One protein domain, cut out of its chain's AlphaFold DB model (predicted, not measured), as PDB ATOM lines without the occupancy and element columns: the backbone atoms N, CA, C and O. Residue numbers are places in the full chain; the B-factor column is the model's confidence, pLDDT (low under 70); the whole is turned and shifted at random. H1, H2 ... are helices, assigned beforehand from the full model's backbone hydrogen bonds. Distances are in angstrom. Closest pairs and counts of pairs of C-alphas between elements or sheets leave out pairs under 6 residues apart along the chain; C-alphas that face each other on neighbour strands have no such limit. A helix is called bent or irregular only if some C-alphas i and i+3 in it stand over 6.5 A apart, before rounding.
ATOM      1  N   VAL A   2     -10.843  42.163  53.585       73.44
ATOM      2  CA  VAL A   2     -10.417  40.976  54.375       73.44
ATOM      3  C   VAL A   2     -11.580  40.058  54.782       73.44
ATOM      4  O   VAL A   2     -11.468  38.843  54.657       73.44
ATOM      5  N   MET A   3     -12.726  40.618  55.189       80.19
ATOM      6  CA  MET A   3     -13.901  39.816  55.566       80.19
ATOM      7  C   MET A   3     -14.477  38.985  54.410       80.19
ATOM      8  O   MET A   3     -14.985  37.896  54.647       80.19
ATOM      9  N   ALA A   4     -14.354  39.455  53.163       84.19
ATOM     10  CA  ALA A   4     -14.813  38.713  51.987       84.19
ATOM     11  C   ALA A   4     -13.879  37.544  51.633       84.19
ATOM     12  O   ALA A   4     -14.306  36.581  51.003       84.19
ATOM     13  N   LEU A   5     -12.618  37.597  52.078       87.88
ATOM     14  CA  LEU A   5     -11.619  36.568  51.799       87.88
ATOM     15  C   LEU A   5     -11.851  35.296  52.624       87.88
ATOM     16  O   LEU A   5     -11.566  34.196  52.163       87.88
ATOM     17  N   VAL A   6     -12.377  35.434  53.845       93.25
ATOM     18  CA  VAL A   6     -12.617  34.306  54.760       93.25
ATOM     19  C   VAL A   6     -13.518  33.230  54.137       93.25
ATOM     20  O   VAL A   6     -13.081  32.081  54.065       93.25
ATOM     21  N   PRO A   7     -14.737  33.540  53.655       93.69
ATOM     22  CA  PRO A   7     -15.610  32.519  53.079       93.69
ATOM     23  C   PRO A   7     -15.049  31.925  51.780       93.69
ATOM     24  O   PRO A   7     -15.190  30.724  51.564       93.69
ATOM     25  N   VAL A   8     -14.348  32.720  50.966       94.44
ATOM     26  CA  VAL A   8     -13.645  32.243  49.762       94.44
ATOM     27  C   VAL A   8     -12.593  31.195  50.137       94.44
ATOM     28  O   VAL A   8     -12.652  30.060  49.668       94.44
ATOM     29  N   VAL A   9     -11.697  31.524  51.071       95.62
ATOM     30  CA  VAL A   9     -10.639  30.614  51.538       95.62
ATOM     31  C   VAL A   9     -11.220  29.329  52.129       95.62
ATOM     32  O   VAL A   9     -10.652  28.258  51.920       95.62
ATOM     33  N   LEU A  10     -12.349  29.397  52.844       96.94
ATOM     34  CA  LEU A  10     -13.012  28.211  53.396       96.94
ATOM     35  C   LEU A  10     -13.550  27.279  52.303       96.94
ATOM     36  O   LEU A  10     -13.336  26.066  52.385       96.94
ATOM     37  N   VAL A  11     -14.210  27.831  51.279       97.12
ATOM     38  CA  VAL A  11     -14.717  27.058  50.132       97.12
ATOM     39  C   VAL A  11     -13.563  26.372  49.410       97.12
ATOM     40  O   VAL A  11     -13.588  25.160  49.195       97.12
ATOM     41  N   GLU A  12     -12.512  27.116  49.091       97.88
ATOM     42  CA  GLU A  12     -11.373  26.590  48.343       97.88
ATOM     43  C   GLU A  12     -10.571  25.562  49.143       97.88
ATOM     44  O   GLU A  12     -10.199  24.509  48.622       97.88
ATOM     45  N   TRP A  13     -10.377  25.803  50.442       98.06
ATOM     46  CA  TRP A  13      -9.775  24.833  51.353       98.06
ATOM     47  C   TRP A  13     -10.554  23.514  51.374       98.06
ATOM     48  O   TRP A  13      -9.949  22.439  51.297       98.06
ATOM     49  N   PHE A  14     -11.886  23.580  51.437       97.75
ATOM     50  CA  PHE A  14     -12.740  22.398  51.407       97.75
ATOM     51  C   PHE A  14     -12.606  21.639  50.078       97.75
ATOM     52  O   PHE A  14     -12.406  20.419  50.079       97.75
ATOM     53  N   VAL A  15     -12.623  22.351  48.947       97.62
ATOM     54  CA  VAL A  15     -12.423  21.767  47.611       97.62
ATOM     55  C   VAL A  15     -11.051  21.092  47.510       97.62
ATOM     56  O   VAL A  15     -10.966  19.941  47.077       97.62
ATOM     57  N   ALA A  16      -9.985  21.745  47.982       97.44
ATOM     58  CA  ALA A  16      -8.624  21.208  47.949       97.44
ATOM     59  C   ALA A  16      -8.512  19.915  48.762       97.44
ATOM     60  O   ALA A  16      -7.916  18.928  48.320       97.44
ATOM     61  N   ARG A  17      -9.126  19.901  49.950       97.31
ATOM     62  CA  ARG A  17      -9.174  18.734  50.834       97.31
ATOM     63  C   ARG A  17      -9.897  17.563  50.191       97.31
ATOM     64  O   ARG A  17      -9.400  16.442  50.271       97.31
ATOM     65  N   ALA A  33      -2.052  31.472  50.620       96.38
ATOM     66  CA  ALA A  33      -0.983  32.061  49.818       96.38
ATOM     67  C   ALA A  33      -1.453  32.399  48.395       96.38
ATOM     68  O   ALA A  33      -1.115  33.466  47.884       96.38
ATOM     69  N   ALA A  34      -2.234  31.510  47.774       95.88
ATOM     70  CA  ALA A  34      -2.769  31.709  46.435       95.88
ATOM     71  C   ALA A  34      -3.731  32.906  46.394       95.88
ATOM     72  O   ALA A  34      -3.507  33.803  45.593       95.88
ATOM     73  N   ASN A  35      -4.689  32.981  47.324       94.81
ATOM     74  CA  ASN A  35      -5.667  34.072  47.420       94.81
ATOM     75  C   ASN A  35      -5.027  35.426  47.748       94.81
ATOM     76  O   ASN A  35      -5.367  36.451  47.156       94.81
ATOM     77  N   CYS A  36      -4.078  35.459  48.688       93.44
ATOM     78  CA  CYS A  36      -3.352  36.690  49.002       93.44
ATOM     79  C   CYS A  36      -2.565  37.179  47.784       93.44
ATOM     80  O   CYS A  36      -2.572  38.368  47.473       93.44
ATOM     81  N   CYS A  37      -1.899  36.269  47.072       92.56
ATOM     82  CA  CYS A  37      -1.131  36.629  45.891       92.56
ATOM     83  C   CYS A  37      -2.025  37.035  44.716       92.56
ATOM     84  O   CYS A  37      -1.723  38.033  44.070       92.56
ATOM     85  N   SER A  38      -3.126  36.324  44.460       90.00
ATOM     86  CA  SER A  38      -4.082  36.672  43.407       90.00
ATOM     87  C   SER A  38      -4.776  37.997  43.695       90.00
ATOM     88  O   SER A  38      -4.988  38.769  42.772       90.00
ATOM     89  N   THR A  39      -5.021  38.342  44.960       89.25
ATOM     90  CA  THR A  39      -5.527  39.672  45.341       89.25
ATOM     91  C   THR A  39      -4.481  40.764  45.087       89.25
ATOM     92  O   THR A  39      -4.790  41.793  44.484       89.25
ATOM     93  N   LEU A  40      -3.229  40.539  45.506       90.31
ATOM     94  CA  LEU A  40      -2.137  41.510  45.352       90.31
ATOM     95  C   LEU A  40      -1.718  41.719  43.891       90.31
ATOM     96  O   LEU A  40      -1.393  42.838  43.514       90.31
ATOM     97  N   LEU A  41      -1.710  40.660  43.078       87.50
ATOM     98  CA  LEU A  41      -1.420  40.730  41.643       87.50
ATOM     99  C   LEU A  41      -2.647  41.132  40.830       87.50
ATOM    100  O   LEU A  41      -2.519  41.810  39.813       87.50
ATOM    101  N   GLY A  42      -3.828  40.717  41.280       83.50
ATOM    102  CA  GLY A  42      -5.093  40.953  40.610       83.50
ATOM    103  C   GLY A  42      -5.359  42.434  40.452       83.50
ATOM    104  O   GLY A  42      -5.659  42.853  39.348       83.50
ATOM    105  N   PHE A  43      -5.160  43.242  41.497       82.19
ATOM    106  CA  PHE A  43      -5.447  44.676  41.421       82.19
ATOM    107  C   PHE A  43      -4.563  45.432  40.400       82.19
ATOM    108  O   PHE A  43      -5.124  46.113  39.538       82.19
ATOM    109  N   PRO A  44      -3.220  45.286  40.386       85.44
ATOM    110  CA  PRO A  44      -2.382  45.872  39.338       85.44
ATOM    111  C   PRO A  44      -2.670  45.331  37.936       85.44
ATOM    112  O   PRO A  44      -2.725  46.110  36.989       85.44
ATOM    113  N   LEU A  45      -2.858  44.013  37.782       83.69
ATOM    114  CA  LEU A  45      -3.139  43.409  36.473       83.69
ATOM    115  C   LEU A  45      -4.495  43.852  35.930       83.69
ATOM    116  O   LEU A  45      -4.630  44.119  34.737       83.69
ATOM    117  N   PHE A  46      -5.476  43.974  36.817       77.81
ATOM    118  CA  PHE A  46      -6.790  44.511  36.522       77.81
ATOM    119  C   PHE A  46      -6.681  45.947  36.000       77.81
ATOM    120  O   PHE A  46      -7.111  46.221  34.881       77.81
ATOM    121  N   TRP A  47      -6.006  46.834  36.733       79.44
ATOM    122  CA  TRP A  47      -5.753  48.207  36.284       79.44
ATOM    123  C   TRP A  47      -5.010  48.282  34.953       79.44
ATOM    124  O   TRP A  47      -5.433  48.996  34.046       79.44
ATOM    125  N   LEU A  48      -3.933  47.511  34.810       83.81
ATOM    126  CA  LEU A  48      -3.142  47.481  33.587       83.81
ATOM    127  C   LEU A  48      -3.986  47.043  32.387       83.81
ATOM    128  O   LEU A  48      -3.888  47.643  31.322       83.81
ATOM    129  N   SER A  49      -4.837  46.030  32.552       77.38
ATOM    130  CA  SER A  49      -5.711  45.561  31.475       77.38
ATOM    131  C   SER A  49      -6.745  46.609  31.049       77.38
ATOM    132  O   SER A  49      -6.992  46.755  29.854       77.38
ATOM    133  N   GLY A  50      -7.278  47.389  31.995       75.88
ATOM    134  CA  GLY A  50      -8.168  48.513  31.707       75.88
ATOM    135  C   GLY A  50      -7.478  49.616  30.919       75.88
ATOM    136  O   GLY A  50      -7.965  50.033  29.870       75.88
ATOM    137  N   VAL A  51      -6.297  50.036  31.384       81.06
ATOM    138  CA  VAL A  51      -5.472  51.050  30.710       81.06
ATOM    139  C   VAL A  51      -5.078  50.592  29.308       81.06
ATOM    140  O   VAL A  51      -5.217  51.356  28.357       81.06
ATOM    141  N   LEU A  52      -4.633  49.344  29.149       80.56
ATOM    142  CA  LEU A  52      -4.311  48.787  27.835       80.56
ATOM    143  C   LEU A  52      -5.544  48.731  26.932       80.56
ATOM    144  O   LEU A  52      -5.433  49.057  25.755       80.56
ATOM    145  N   GLY A  53      -6.715  48.378  27.467       75.38
ATOM    146  CA  GLY A  53      -7.978  48.441  26.733       75.38
ATOM    147  C   GLY A  53      -8.262  49.847  26.200       75.38
ATOM    148  O   GLY A  53      -8.524  50.002  25.013       75.38
ATOM    149  N   ILE A  54      -8.119  50.876  27.040       74.31
ATOM    150  CA  ILE A  54      -8.296  52.282  26.640       74.31
ATOM    151  C   ILE A  54      -7.288  52.686  25.564       74.31
ATOM    152  O   ILE A  54      -7.672  53.232  24.536       74.31
ATOM    153  N   VAL A  55      -6.000  52.425  25.785       80.62
ATOM    154  CA  VAL A  55      -4.927  52.894  24.895       80.62
ATOM    155  C   VAL A  55      -4.962  52.181  23.544       80.62
ATOM    156  O   VAL A  55      -4.740  52.807  22.513       80.62
ATOM    157  N   LEU A  56      -5.227  50.873  23.536       78.19
ATOM    158  CA  LEU A  56      -5.180  50.066  22.315       78.19
ATOM    159  C   LEU A  56      -6.487  50.112  21.524       78.19
ATOM    160  O   LEU A  56      -6.453  50.012  20.299       78.19
ATOM    161  N   LEU A  57      -7.629  50.218  22.211       70.75
ATOM    162  CA  LEU A  57      -8.947  50.113  21.588       70.75
ATOM    163  C   LEU A  57      -9.740  51.421  21.628       70.75
ATOM    164  O   LEU A  57     -10.709  51.513  20.896       70.75
ATOM    165  N   GLY A  58      -9.369  52.431  22.420       66.88
ATOM    166  CA  GLY A  58     -10.210  53.608  22.684       66.88
ATOM    167  C   GLY A  58     -10.724  54.335  21.437       66.88
ATOM    168  O   GLY A  58     -11.918  54.579  21.331       66.88
ATOM    169  N   GLU A  59      -9.860  54.616  20.459       65.69
ATOM    170  CA  GLU A  59     -10.268  55.274  19.202       65.69
ATOM    171  C   GLU A  59     -10.786  54.293  18.139       65.69
ATOM    172  O   GLU A  59     -11.394  54.704  17.156       65.69
ATOM    173  N   ARG A  60     -10.552  52.988  18.321       67.62
ATOM    174  CA  ARG A  60     -10.827  51.942  17.320       67.62
ATOM    175  C   ARG A  60     -11.903  50.951  17.749       67.62
ATOM    176  O   ARG A  60     -12.157  49.994  17.029       67.62
ATOM    177  N   LEU A  61     -12.524  51.132  18.910       65.44
ATOM    178  CA  LEU A  61     -13.473  50.179  19.495       65.44
ATOM    179  C   LEU A  61     -14.700  50.004  18.591       65.44
ATOM    180  O   LEU A  61     -15.198  48.891  18.417       65.44
ATOM    181  N   ASP A  62     -15.098  51.099  17.947       62.12
ATOM    182  CA  ASP A  62     -16.185  51.173  16.975       62.12
ATOM    183  C   ASP A  62     -15.868  50.448  15.661       62.12
ATOM    184  O   ASP A  62     -16.774  49.913  15.025       62.12
ATOM    185  N   GLU A  63     -14.591  50.385  15.281       68.12
ATOM    186  CA  GLU A  63     -14.109  49.704  14.071       68.12
ATOM    187  C   GLU A  63     -13.747  48.231  14.336       68.12
ATOM    188  O   GLU A  63     -13.905  47.375  13.465       68.12
ATOM    189  N   ALA A  64     -13.257  47.923  15.540       64.88
ATOM    190  CA  ALA A  64     -12.709  46.621  15.910       64.88
ATOM    191  C   ALA A  64     -13.775  45.608  16.343       64.88
ATOM    192  O   ALA A  64     -13.545  44.402  16.237       64.88
ATOM    193  N   ILE A  65     -14.931  46.067  16.840       65.38
ATOM    194  CA  ILE A  65     -16.014  45.186  17.284       65.38
ATOM    195  C   ILE A  65     -17.194  45.313  16.314       65.38
ATOM    196  O   ILE A  65     -17.874  46.341  16.313       65.38
ATOM    197  N   PRO A  66     -17.489  44.266  15.516       67.75
ATOM    198  CA  PRO A  66     -18.630  44.272  14.614       67.75
ATOM    199  C   PRO A  66     -19.919  44.633  15.354       67.75
ATOM    200  O   PRO A  66     -20.164  44.148  16.460       67.75
ATOM    201  N   SER A  67     -20.799  45.404  14.716       65.56
ATOM    202  CA  SER A  67     -22.114  45.776  15.267       65.56
ATOM    203  C   SER A  67     -22.998  44.571  15.625       65.56
ATOM    204  O   SER A  67     -23.938  44.704  16.397       65.56
ATOM    205  N   ALA A  68     -22.680  43.369  15.139       61.06
ATOM    206  CA  ALA A  68     -23.325  42.125  15.558       61.06
ATOM    207  C   ALA A  68     -22.983  41.707  17.008       61.06
ATOM    208  O   ALA A  68     -23.689  40.897  17.599       61.06
ATOM    209  N   TRP A  69     -21.918  42.256  17.602       70.12
ATOM    210  CA  TRP A  69     -21.401  41.910  18.933       70.12
ATOM    211  C   TRP A  69     -21.688  43.020  19.958       70.12
ATOM    212  O   TRP A  69     -20.869  43.315  20.830       70.12
ATOM    213  N   ILE A  70     -22.884  43.618  19.879       67.50
ATOM    214  CA  ILE A  70     -23.359  44.707  20.760       67.50
ATOM    215  C   ILE A  70     -23.115  44.415  22.244       67.50
ATOM    216  O   ILE A  70     -22.761  45.317  22.999       67.50
ATOM    217  N   PHE A  71     -23.279  43.161  22.673       64.25
ATOM    218  CA  PHE A  71     -23.098  42.784  24.075       64.25
ATOM    219  C   PHE A  71     -21.631  42.846  24.521       64.25
ATOM    220  O   PHE A  71     -21.341  43.346  25.609       64.25
ATOM    221  N   ALA A  72     -20.702  42.391  23.676       64.38
ATOM    222  CA  ALA A  72     -19.268  42.462  23.949       64.38
ATOM    223  C   ALA A  72     -18.783  43.915  23.919       64.38
ATOM    224  O   ALA A  72     -18.091  44.342  24.839       64.38
ATOM    225  N   ARG A  73     -19.240  44.690  22.926       68.19
ATOM    226  CA  ARG A  73     -18.955  46.124  22.812       68.19
ATOM    227  C   ARG A  73     -19.411  46.888  24.053       68.19
ATOM    228  O   ARG A  73     -18.583  47.498  24.716       68.19
ATOM    229  N   ARG A  74     -20.683  46.757  24.447       69.06
ATOM    230  CA  ARG A  74     -21.211  47.404  25.662       69.06
ATOM    231  C   ARG A  74     -20.484  46.961  26.926       69.06
ATOM    232  O   ARG A  74     -20.282  47.780  27.817       69.06
ATOM    233  N   SER A  75     -20.099  45.690  27.022       64.81
ATOM    234  CA  SER A  75     -19.354  45.182  28.181       64.81
ATOM    235  C   SER A  75     -17.943  45.763  28.246       64.81
ATOM    236  O   SER A  75     -17.484  46.082  29.335       64.81
ATOM    237  N   MET A  76     -17.272  45.947  27.106       65.88
ATOM    238  CA  MET A  76     -15.956  46.588  27.044       65.88
ATOM    239  C   MET A  76     -16.039  48.095  27.278       65.88
ATOM    240  O   MET A  76     -15.262  48.603  28.072       65.88
ATOM    241  N   GLU A  77     -16.995  48.799  26.670       68.25
ATOM    242  CA  GLU A  77     -17.225  50.233  26.900       68.25
ATOM    243  C   GLU A  77     -17.551  50.509  28.373       68.25
ATOM    244  O   GLU A  77     -16.932  51.364  29.005       68.25
ATOM    245  N   THR A  78     -18.469  49.727  28.951       68.00
ATOM    246  CA  THR A  78     -18.815  49.829  30.376       68.00
ATOM    247  C   THR A  78     -17.620  49.445  31.242       68.00
ATOM    248  O   THR A  78     -17.316  50.171  32.178       68.00
ATOM    249  N   GLY A  79     -16.928  48.353  30.895       66.44
ATOM    250  CA  GLY A  79     -15.737  47.808  31.554       66.44
ATOM    251  C   GLY A  79     -14.560  48.780  31.624       66.44
ATOM    252  O   GLY A  79     -13.898  48.910  32.647       66.44
ATOM    253  N   VAL A  80     -14.331  49.507  30.538       66.75
ATOM    254  CA  VAL A  80     -13.318  50.553  30.427       66.75
ATOM    255  C   VAL A  80     -13.721  51.798  31.222       66.75
ATOM    256  O   VAL A  80     -12.892  52.369  31.932       66.75
ATOM    257  N   ALA A  81     -14.999  52.185  31.171       66.25
ATOM    258  CA  ALA A  81     -15.516  53.302  31.958       66.25
ATOM    259  C   ALA A  81     -15.459  53.038  33.478       66.25
ATOM    260  O   ALA A  81     -15.367  53.989  34.253       66.25
ATOM    261  N   VAL A  82     -15.437  51.767  33.912       67.31
ATOM    262  CA  VAL A  82     -15.308  51.371  35.332       67.31
ATOM    263  C   VAL A  82     -14.071  51.954  35.996       67.31
ATOM    264  O   VAL A  82     -14.115  52.344  37.162       67.31
ATOM    265  N   PHE A  83     -12.959  52.016  35.262       65.62
ATOM    266  CA  PHE A  83     -11.686  52.505  35.790       65.62
ATOM    267  C   PHE A  83     -11.725  53.999  36.140       65.62
ATOM    268  O   PHE A  83     -10.837  54.487  36.830       65.62
ATOM    269  N   TRP A  84     -12.771  54.710  35.712       69.81
ATOM    270  CA  TRP A  84     -12.948  56.145  35.913       69.81
ATOM    271  C   TRP A  84     -14.300  56.492  36.539       69.81
ATOM    272  O   TRP A  84     -14.803  57.600  36.347       69.81
ATOM    273  N   LEU A  85     -14.910  55.567  37.291       72.75
ATOM    274  CA  LEU A  85     -16.116  55.895  38.050       72.75
ATOM    275  C   LEU A  85     -15.778  56.960  39.101       72.75
ATOM    276  O   LEU A  85     -14.985  56.728  40.014       72.75
ATOM    277  N   GLY A  86     -16.366  58.144  38.933       74.00
ATOM    278  CA  GLY A  86     -16.286  59.232  39.902       74.00
ATOM    279  C   GLY A  86     -17.112  58.950  41.165       74.00
ATOM    280  O   GLY A  86     -17.873  57.981  41.207       74.00
ATOM    281  N   PRO A  87     -16.997  59.808  42.193       76.50
ATOM    282  CA  PRO A  87     -17.711  59.634  43.460       76.50
ATOM    283  C   PRO A  87     -19.243  59.671  43.320       76.50
ATOM    284  O   PRO A  87     -19.929  59.047  44.120       76.50
ATOM    285  N   ASP A  88     -19.776  60.336  42.289       79.44
ATOM    286  CA  ASP A  88     -21.220  60.547  42.084       79.44
ATOM    287  C   ASP A  88     -21.893  59.467  41.213       79.44
ATOM    288  O   ASP A  88     -22.955  59.680  40.619       79.44
ATOM    289  N   VAL A  89     -21.254  58.309  41.055       83.31
ATOM    290  CA  VAL A  89     -21.781  57.213  40.238       83.31
ATOM    291  C   VAL A  89     -22.872  56.452  40.994       83.31
ATOM    292  O   VAL A  89     -22.689  56.048  42.135       83.31
ATOM    293  N   ASP A  90     -23.995  56.200  40.319       84.75
ATOM    294  CA  ASP A  90     -25.090  55.386  40.851       84.75
ATOM    295  C   ASP A  90     -24.721  53.894  41.019       84.75
ATOM    296  O   ASP A  90     -23.876  53.331  40.315       84.75
ATOM    297  N   SER A  91     -25.404  53.215  41.947       81.88
ATOM    298  CA  SER A  91     -25.164  51.798  42.253       81.88
ATOM    299  C   SER A  91     -25.388  50.875  41.048       81.88
ATOM    300  O   SER A  91     -24.760  49.820  40.947       81.88
ATOM    301  N   GLU A  92     -26.247  51.264  40.098       82.88
ATOM    302  CA  GLU A  92     -26.500  50.495  38.878       82.88
ATOM    303  C   GLU A  92     -25.260  50.447  37.976       82.88
ATOM    304  O   GLU A  92     -24.867  49.370  37.513       82.88
ATOM    305  N   LYS A  93     -24.611  51.589  37.742       80.56
ATOM    306  CA  LYS A  93     -23.361  51.667  36.984       80.56
ATOM    307  C   LYS A  93     -22.250  50.896  37.677       80.56
ATOM    308  O   LYS A  93     -21.553  50.159  36.987       80.56
ATOM    309  N   ILE A  94     -22.131  50.979  39.007       81.62
ATOM    310  CA  ILE A  94     -21.160  50.183  39.786       81.62
ATOM    311  C   ILE A  94     -21.418  48.680  39.613       81.62
ATOM    312  O   ILE A  94     -20.482  47.896  39.434       81.62
ATOM    313  N   MET A  95     -22.684  48.259  39.613       83.44
ATOM    314  CA  MET A  95     -23.042  46.857  39.417       83.44
ATOM    315  C   MET A  95     -22.699  46.374  38.001       83.44
ATOM    316  O   MET A  95     -22.044  45.345  37.832       83.44
ATOM    317  N   ARG A  96     -23.099  47.122  36.964       81.75
ATOM    318  CA  ARG A  96     -22.788  46.786  35.561       81.75
ATOM    319  C   ARG A  96     -21.280  46.725  35.327       81.75
ATOM    320  O   ARG A  96     -20.784  45.790  34.697       81.75
ATOM    321  N   ALA A  97     -20.571  47.690  35.899       79.56
ATOM    322  CA  ALA A  97     -19.128  47.771  35.923       79.56
ATOM    323  C   ALA A  97     -18.484  46.507  36.510       79.56
ATOM    324  O   ALA A  97     -17.753  45.804  35.808       79.56
ATOM    325  N   GLY A  98     -18.807  46.164  37.759       81.50
ATOM    326  CA  GLY A  98     -18.261  44.976  38.415       81.50
ATOM    327  C   GLY A  98     -18.582  43.687  37.656       81.50
ATOM    328  O   GLY A  98     -17.686  42.877  37.423       81.50
ATOM    329  N   CYS A  99     -19.815  43.531  37.166       83.56
ATOM    330  CA  CYS A  99     -20.225  42.362  36.385       83.56
ATOM    331  C   CYS A  99     -19.436  42.206  35.077       83.56
ATOM    332  O   CYS A  99     -19.022  41.095  34.746       83.56
ATOM    333  N   SER A 100     -19.187  43.302  34.351       80.19
ATOM    334  CA  SER A 100     -18.402  43.271  33.105       80.19
ATOM    335  C   SER A 100     -16.951  42.824  33.320       80.19
ATOM    336  O   SER A 100     -16.321  42.268  32.422       80.19
ATOM    337  N   MET A 101     -16.439  43.021  34.535       78.88
ATOM    338  CA  MET A 101     -15.059  42.749  34.923       78.88
ATOM    339  C   MET A 101     -14.847  41.358  35.529       78.88
ATOM    340  O   MET A 101     -13.710  40.881  35.576       78.88
ATOM    341  N   LEU A 102     -15.920  40.666  35.928       84.94
ATOM    342  CA  LEU A 102     -15.849  39.318  36.500       84.94
ATOM    343  C   LEU A 102     -15.086  38.308  35.626       84.94
ATOM    344  O   LEU A 102     -14.252  37.596  36.185       84.94
ATOM    345  N   PRO A 103     -15.296  38.219  34.293       86.19
ATOM    346  CA  PRO A 103     -14.598  37.224  33.477       86.19
ATOM    347  C   PRO A 103     -13.082  37.430  33.476       86.19
ATOM    348  O   PRO A 103     -12.312  36.476  33.577       86.19
ATOM    349  N   LEU A 104     -12.649  38.687  33.395       83.12
ATOM    350  CA  LEU A 104     -11.238  39.042  33.419       83.12
ATOM    351  C   LEU A 104     -10.623  38.751  34.793       83.12
ATOM    352  O   LEU A 104      -9.580  38.101  34.868       83.12
ATOM    353  N   ALA A 105     -11.290  39.179  35.870       86.69
ATOM    354  CA  ALA A 105     -10.866  38.891  37.237       86.69
ATOM    355  C   ALA A 105     -10.726  37.378  37.465       86.69
ATOM    356  O   ALA A 105      -9.707  36.925  37.983       86.69
ATOM    357  N   PHE A 106     -11.689  36.593  36.974       91.06
ATOM    358  CA  PHE A 106     -11.680  35.137  37.059       91.06
ATOM    359  C   PHE A 106     -10.444  34.528  36.386       91.06
ATOM    360  O   PHE A 106      -9.743  33.712  36.986       91.06
ATOM    361  N   VAL A 107     -10.126  34.945  35.157       90.81
ATOM    362  CA  VAL A 107      -8.957  34.434  34.422       90.81
ATOM    363  C   VAL A 107      -7.651  34.791  35.138       90.81
ATOM    364  O   VAL A 107      -6.771  33.936  35.289       90.81
ATOM    365  N   VAL A 108      -7.520  36.033  35.611       89.81
ATOM    366  CA  VAL A 108      -6.346  36.481  36.376       89.81
ATOM    367  C   VAL A 108      -6.209  35.684  37.677       89.81
ATOM    368  O   VAL A 108      -5.111  35.236  38.013       89.81
ATOM    369  N   SER A 109      -7.316  35.429  38.373       92.75
ATOM    370  CA  SER A 109      -7.337  34.642  39.606       92.75
ATOM    371  C   SER A 109      -6.870  33.204  39.364       92.75
ATOM    372  O   SER A 109      -5.858  32.777  39.912       92.75
ATOM    373  N   VAL A 110      -7.491  32.492  38.419       95.31
ATOM    374  CA  VAL A 110      -7.133  31.105  38.077       95.31
ATOM    375  C   VAL A 110      -5.661  30.963  37.668       95.31
ATOM    376  O   VAL A 110      -4.984  30.000  38.049       95.31
ATOM    377  N   THR A 111      -5.146  31.900  36.871       94.19
ATOM    378  CA  THR A 111      -3.762  31.841  36.375       94.19
ATOM    379  C   THR A 111      -2.740  32.150  37.470       94.19
ATOM    380  O   THR A 111      -1.765  31.401  37.615       94.19
ATOM    381  N   SER A 112      -2.971  33.197  38.265       93.62
ATOM    382  CA  SER A 112      -2.089  33.594  39.370       93.62
ATOM    383  C   SER A 112      -2.083  32.565  40.504       93.62
ATOM    384  O   SER A 112      -1.012  32.168  40.972       93.62
ATOM    385  N   GLU A 113      -3.247  32.033  40.875       95.56
ATOM    386  CA  GLU A 113      -3.355  30.990  41.891       95.56
ATOM    387  C   GLU A 113      -2.624  29.728  41.472       95.56
ATOM    388  O   GLU A 113      -1.810  29.210  42.234       95.56
ATOM    389  N   ARG A 114      -2.825  29.251  40.236       95.88
ATOM    390  CA  ARG A 114      -2.088  28.084  39.738       95.88
ATOM    391  C   ARG A 114      -0.583  28.275  39.872       95.88
ATOM    392  O   ARG A 114       0.119  27.329  40.233       95.88
ATOM    393  N   TRP A 115      -0.069  29.454  39.537       95.62
ATOM    394  CA  TRP A 115       1.362  29.727  39.618       95.62
ATOM    395  C   TRP A 115       1.888  29.590  41.052       95.62
ATOM    396  O   TRP A 115       2.913  28.935  41.266       95.62
ATOM    397  N   ILE A 116       1.149  30.105  42.036       96.75
ATOM    398  CA  ILE A 116       1.483  29.949  43.456       96.75
ATOM    399  C   ILE A 116       1.326  28.506  43.922       96.75
ATOM    400  O   ILE A 116       2.231  27.967  44.560       96.75
ATOM    401  N   LEU A 117       0.240  27.839  43.543       97.31
ATOM    402  CA  LEU A 117      -0.035  26.464  43.945       97.31
ATOM    403  C   LEU A 117       1.008  25.480  43.419       97.31
ATOM    404  O   LEU A 117       1.357  24.532  44.116       97.31
ATOM    405  N   ARG A 118       1.592  25.730  42.240       96.88
ATOM    406  CA  ARG A 118       2.736  24.948  41.741       96.88
ATOM    407  C   ARG A 118       3.962  25.040  42.650       96.88
ATOM    408  O   ARG A 118       4.751  24.102  42.681       96.88
ATOM    409  N   ARG A 119       4.137  26.157  43.358       96.12
ATOM    410  CA  ARG A 119       5.238  26.354  44.311       96.12
ATOM    411  C   ARG A 119       4.901  25.795  45.689       96.12
ATOM    412  O   ARG A 119       5.778  25.244  46.342       96.12
ATOM    413  N   THR A 120       3.652  25.921  46.138       96.38
ATOM    414  CA  THR A 120       3.245  25.457  47.476       96.38
ATOM    415  C   THR A 120       2.928  23.967  47.527       96.38
ATOM    416  O   THR A 120       3.129  23.348  48.570       96.38
ATOM    417  N   TRP A 121       2.437  23.389  46.429       97.06
ATOM    418  CA  TRP A 121       2.084  21.973  46.285       97.06
ATOM    419  C   TRP A 121       2.866  21.328  45.121       97.06
ATOM    420  O   TRP A 121       2.261  20.854  44.154       97.06
ATOM    421  N   PRO A 122       4.213  21.304  45.179       96.44
ATOM    422  CA  PRO A 122       5.059  20.850  44.070       96.44
ATOM    423  C   PRO A 122       4.858  19.373  43.698       96.44
ATOM    424  O   PRO A 122       5.167  18.974  42.581       96.44
ATOM    425  N   GLN A 123       4.318  18.564  44.611       96.50
ATOM    426  CA  GLN A 123       4.034  17.148  44.390       96.50
ATOM    427  C   GLN A 123       2.775  16.890  43.544       96.50
ATOM    428  O   GLN A 123       2.515  15.751  43.163       96.50
ATOM    429  N   MET A 124       1.959  17.916  43.281       97.25
ATOM    430  CA  MET A 124       0.707  17.766  42.541       97.25
ATOM    431  C   MET A 124       0.922  17.913  41.028       97.25
ATOM    432  O   MET A 124       1.605  18.844  40.590       97.25
ATOM    433  N   PRO A 125       0.290  17.064  40.193       97.00
ATOM    434  CA  PRO A 125       0.387  17.192  38.745       97.00
ATOM    435  C   PRO A 125      -0.122  18.562  38.253       97.00
ATOM    436  O   PRO A 125      -1.205  18.991  38.669       97.00
ATOM    437  N   PRO A 126       0.565  19.235  37.306       96.44
ATOM    438  CA  PRO A 126       0.148  20.549  36.807       96.44
ATOM    439  C   PRO A 126      -1.284  20.591  36.255       96.44
ATOM    440  O   PRO A 126      -1.980  21.593  36.422       96.44
ATOM    441  N   ALA A 127      -1.739  19.504  35.625       97.06
ATOM    442  CA  ALA A 127      -3.104  19.382  35.114       97.06
ATOM    443  C   ALA A 127      -4.150  19.316  36.239       97.06
ATOM    444  O   ALA A 127      -5.246  19.859  36.105       97.06
ATOM    445  N   ALA A 128      -3.810  18.684  37.363       97.31
ATOM    446  CA  ALA A 128      -4.695  18.576  38.515       97.31
ATOM    447  C   ALA A 128      -4.851  19.938  39.213       97.31
ATOM    448  O   ALA A 128      -5.970  20.331  39.539       97.31
ATOM    449  N   LEU A 129      -3.754  20.697  39.333       97.38
ATOM    450  CA  LEU A 129      -3.764  22.074  39.840       97.38
ATOM    451  C   LEU A 129      -4.594  23.020  38.965       97.38
ATOM    452  O   LEU A 129      -5.298  23.872  39.493       97.38
ATOM    453  N   TRP A 130      -4.547  22.858  37.639       97.00
ATOM    454  CA  TRP A 130      -5.385  23.644  36.728       97.00
ATOM    455  C   TRP A 130      -6.874  23.375  36.948       97.00
ATOM    456  O   TRP A 130      -7.643  24.312  37.131       97.00
ATOM    457  N   ARG A 131      -7.276  22.097  36.985       97.31
ATOM    458  CA  ARG A 131      -8.671  21.709  37.251       97.31
ATOM    459  C   ARG A 131      -9.149  22.215  38.610       97.31
ATOM    460  O   ARG A 131     -10.272  22.690  38.711       97.31
ATOM    461  N   TYR A 132      -8.288  22.126  39.623       97.81
ATOM    462  CA  TYR A 132      -8.569  22.669  40.946       97.81
ATOM    463  C   TYR A 132      -8.787  24.182  40.907       97.81
ATOM    464  O   TYR A 132      -9.828  24.621  41.366       97.81
ATOM    465  N   ALA A 133      -7.864  24.963  40.335       97.31
ATOM    466  CA  ALA A 133      -7.973  26.424  40.321       97.31
ATOM    467  C   ALA A 133      -9.269  26.888  39.636       97.31
ATOM    468  O   ALA A 133      -9.981  27.735  40.168       97.31
ATOM    469  N   TRP A 134      -9.624  26.267  38.507       97.88
ATOM    470  CA  TRP A 134     -10.900  26.514  37.830       97.88
ATOM    471  C   TRP A 134     -12.108  26.191  38.710       97.88
ATOM    472  O   TRP A 134     -13.000  27.022  38.845       97.88
ATOM    473  N   LEU A 135     -12.146  24.998  39.310       97.62
ATOM    474  CA  LEU A 135     -13.269  24.570  40.145       97.62
ATOM    475  C   LEU A 135     -13.398  25.422  41.415       97.62
ATOM    476  O   LEU A 135     -14.502  25.813  41.777       97.62
ATOM    477  N   ALA A 136     -12.276  25.708  42.070       97.00
ATOM    478  CA  ALA A 136     -12.185  26.534  43.265       97.00
ATOM    479  C   ALA A 136     -12.769  27.928  43.003       97.00
ATOM    480  O   ALA A 136     -13.728  28.304  43.672       97.00
ATOM    481  N   ASN A 137     -12.294  28.615  41.956       96.44
ATOM    482  CA  ASN A 137     -12.792  29.938  41.575       96.44
ATOM    483  C   ASN A 137     -14.260  29.893  41.125       96.44
ATOM    484  O   ASN A 137     -15.039  30.775  41.473       96.44
ATOM    485  N   LEU A 138     -14.677  28.858  40.386       96.56
ATOM    486  CA  LEU A 138     -16.070  28.721  39.943       96.56
ATOM    487  C   LEU A 138     -17.043  28.601  41.125       96.56
ATOM    488  O   LEU A 138     -18.169  29.086  41.045       96.56
ATOM    489  N   LEU A 139     -16.611  27.968  42.217       96.62
ATOM    490  CA  LEU A 139     -17.405  27.814  43.435       96.62
ATOM    491  C   LEU A 139     -17.284  29.016  44.381       96.62
ATOM    492  O   LEU A 139     -18.251  29.334  45.072       96.62
ATOM    493  N   SER A 140     -16.132  29.690  44.425       95.50
ATOM    494  CA  SER A 140     -15.898  30.818  45.332       95.50
ATOM    495  C   SER A 140     -16.406  32.161  44.789       95.50
ATOM    496  O   SER A 140     -16.862  32.998  45.570       95.50
ATOM    497  N   TYR A 141     -16.440  32.361  43.467       92.81
ATOM    498  CA  TYR A 141     -16.935  33.601  42.852       92.81
ATOM    499  C   TYR A 141     -18.409  33.903  43.151       92.81
ATOM    500  O   TYR A 141     -18.699  35.044  43.503       92.81
ATOM    501  N   PRO A 142     -19.352  32.941  43.085       94.50
ATOM    502  CA  PRO A 142     -20.734  33.189  43.492       94.50
ATOM    503  C   PRO A 142     -20.843  33.707  44.931       94.50
ATOM    504  O   PRO A 142     -21.615  34.624  45.199       94.50
ATOM    505  N   VAL A 143     -20.025  33.176  45.845       93.25
ATOM    506  CA  VAL A 143     -19.979  33.630  47.243       93.25
ATOM    507  C   VAL A 143     -19.468  35.068  47.322       93.25
ATOM    508  O   VAL A 143     -20.073  35.899  47.998       93.25
ATOM    509  N   LEU A 144     -18.398  35.387  46.590       91.12
ATOM    510  CA  LEU A 144     -17.848  36.741  46.522       91.12
ATOM    511  C   LEU A 144     -18.852  37.745  45.932       91.12
ATOM    512  O   LEU A 144     -18.996  38.843  46.466       91.12
ATOM    513  N   ILE A 145     -19.575  37.357  44.877       91.19
ATOM    514  CA  ILE A 145     -20.616  38.175  44.239       91.19
ATOM    515  C   ILE A 145     -21.746  38.463  45.225       91.19
ATOM    516  O   ILE A 145     -22.147  39.614  45.356       91.19
ATOM    517  N   VAL A 146     -22.231  37.458  45.962       92.25
ATOM    518  CA  VAL A 146     -23.282  37.656  46.975       92.25
ATOM    519  C   VAL A 146     -22.829  38.638  48.056       92.25
ATOM    520  O   VAL A 146     -23.582  39.541  48.413       92.25
ATOM    521  N   ILE A 147     -21.593  38.510  48.545       91.25
ATOM    522  CA  ILE A 147     -21.028  39.429  49.547       91.25
ATOM    523  C   ILE A 147     -20.910  40.850  48.987       91.25
ATOM    524  O   ILE A 147     -21.221  41.815  49.683       91.25
ATOM    525  N   TRP A 148     -20.468  40.987  47.738       89.31
ATOM    526  CA  TRP A 148     -20.337  42.279  47.076       89.31
ATOM    527  C   TRP A 148     -21.694  42.953  46.847       89.31
ATOM    528  O   TRP A 148     -21.849  44.124  47.182       89.31
ATOM    529  N   LEU A 149     -22.691  42.213  46.360       88.81
ATOM    530  CA  LEU A 149     -24.055  42.721  46.192       88.81
ATOM    531  C   LEU A 149     -24.669  43.120  47.534       88.81
ATOM    532  O   LEU A 149     -25.287  44.172  47.634       88.81
ATOM    533  N   TRP A 150     -24.457  42.324  48.584       90.44
ATOM    534  CA  TRP A 150     -24.889  42.685  49.933       90.44
ATOM    535  C   TRP A 150     -24.230  43.988  50.406       90.44
ATOM    536  O   TRP A 150     -24.913  44.876  50.908       90.44
ATOM    537  N   TYR A 151     -22.923  44.150  50.185       86.50
ATOM    538  CA  TYR A 151     -22.214  45.385  50.522       86.50
ATOM    539  C   TYR A 151     -22.783  46.603  49.778       86.50
ATOM    540  O   TYR A 151     -22.996  47.642  50.396       86.50
ATOM    541  N   LEU A 152     -23.078  46.462  48.482       83.69
ATOM    542  CA  LEU A 152     -23.662  47.528  47.661       83.69
ATOM    543  C   LEU A 152     -25.078  47.941  48.076       83.69
ATOM    544  O   LEU A 152     -25.485  49.042  47.742       83.69
ATOM    545  N   VAL A 153     -25.837  47.062  48.736       85.25
ATOM    546  CA  VAL A 153     -27.213  47.358  49.174       85.25
ATOM    547  C   VAL A 153     -27.250  48.005  50.558       85.25
ATOM    548  O   VAL A 153     -28.161  48.776  50.845       85.25
ATOM    549  N   TRP A 154     -26.316  47.644  51.442       82.75
ATOM    550  CA  TRP A 154     -26.406  47.979  52.870       82.75
ATOM    551  C   TRP A 154     -25.362  48.977  53.362       82.75
ATOM    552  O   TRP A 154     -25.559  49.576  54.417       82.75
ATOM    553  N   VAL A 155     -24.235  49.111  52.663       77.06
ATOM    554  CA  VAL A 155     -23.128  49.992  53.077       77.06
ATOM    555  C   VAL A 155     -22.989  51.197  52.154       77.06
ATOM    556  O   VAL A 155     -22.540  52.250  52.603       77.06
ATOM    557  N   TRP A 156     -23.337  51.020  50.883       67.38
ATOM    558  CA  TRP A 156     -23.339  52.048  49.849       67.38
ATOM    559  C   TRP A 156     -24.762  52.558  49.636       67.38
ATOM    560  O   TRP A 156     -24.921  53.788  49.499       67.38
TER     561      TRP A 156
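This is residues 2 to 17 and 33 to 156 of the 156 residues of an uncharacterized protein of Opitutus sp. ER46 (UniProt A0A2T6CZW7). Crossed helices gather round one long bent helix, H5: its arm H5b packs on H2 and crosses H6, along which H1 lies. The other arm, H5a, turns aside toward H4, whose residues 79 to 83 pack on H2, while residues 66 to 71 stick out near the short H3. The printed part has 140 residues with six named helices, H1 to H6 in order, and no named strand; its class is all helix. It is only just compact, close to loose, with a radius of gyration of the C-alphas of 16.9 A and spans of 48 by 37 by 26 A.

Find C-alpha 2 at (-10.417, 40.976, 54.375); from there H1 runs to residue 17, 22.6 A. Past the cut, H2 covers residues 33 to 57, 34.4 A, with a kink of 31 degrees near residue 43. H3 is residues 61 to 64, 5.1 A. H4, residues 67 to 84, 24.9 A, is irregular: C-alphas 68 and 71 are 8.5 A apart. H5, residues 91 to 120, was assigned as one helix by its hydrogen bonds but is bent, with C-alphas 100 and 103 7.2 A apart; its arms are H5a, residues 91 to 100, 14.2 A, and H5b, residues 103 to 120, 25.6 A. H6 runs 41.4 A from residue 126 to C-alpha 154 at (-26.406, 47.979, 52.870), with a kink of 29 degrees near residue 141.

Start at the hub, H5, which touches three other helices; its arms stand at a steep tilt of 56 degrees. H5b touches H2, opposite ways at a steep tilt of 40 degrees, closest at the C-alphas of Ala 34 and Glu 113, 4.6 A. H5b touches H6 at 49 degrees, steep, closest at C-alphas 110 and 133, 5.3 A. Farther out, H1 touches H6, opposite ways at a shallow tilt of 31 degrees; C-alphas 12 and 136 are closest, 5.1 A. H5a touches H4, with residues 75 to 82 of H4 alone, closest at C-alphas 97 and 82, 5.3 A. H4 touches H2 at C-alphas 80 and 50, 5.7 A. H3 is close to H4 but not clearly touching, C-alphas 61 and 73 being 7.6 A apart. H2 and H6 are apart. Every O i to N i+4 pair is within hydrogen-bond range in H5a; the counts are 9 of 12 in H1, 20 of 21 in H2, 10 of 14 in H4, 13 of 14 in H5b and 23 of 25 in H6, and H3 is too short for such a pair.

The farthest C-alphas, those of Asp 88 and Gln 123, are 50.3 A apart. Residues 18 to 32 are not printed, and C-alphas 17 and 33 stand 15.7 A apart across the cut. Of the links printed whole, none is long. Look for pLDDT under 70 at residues 58 to 68, 70 to 84 and 156; the mean of the printed part is 84.6.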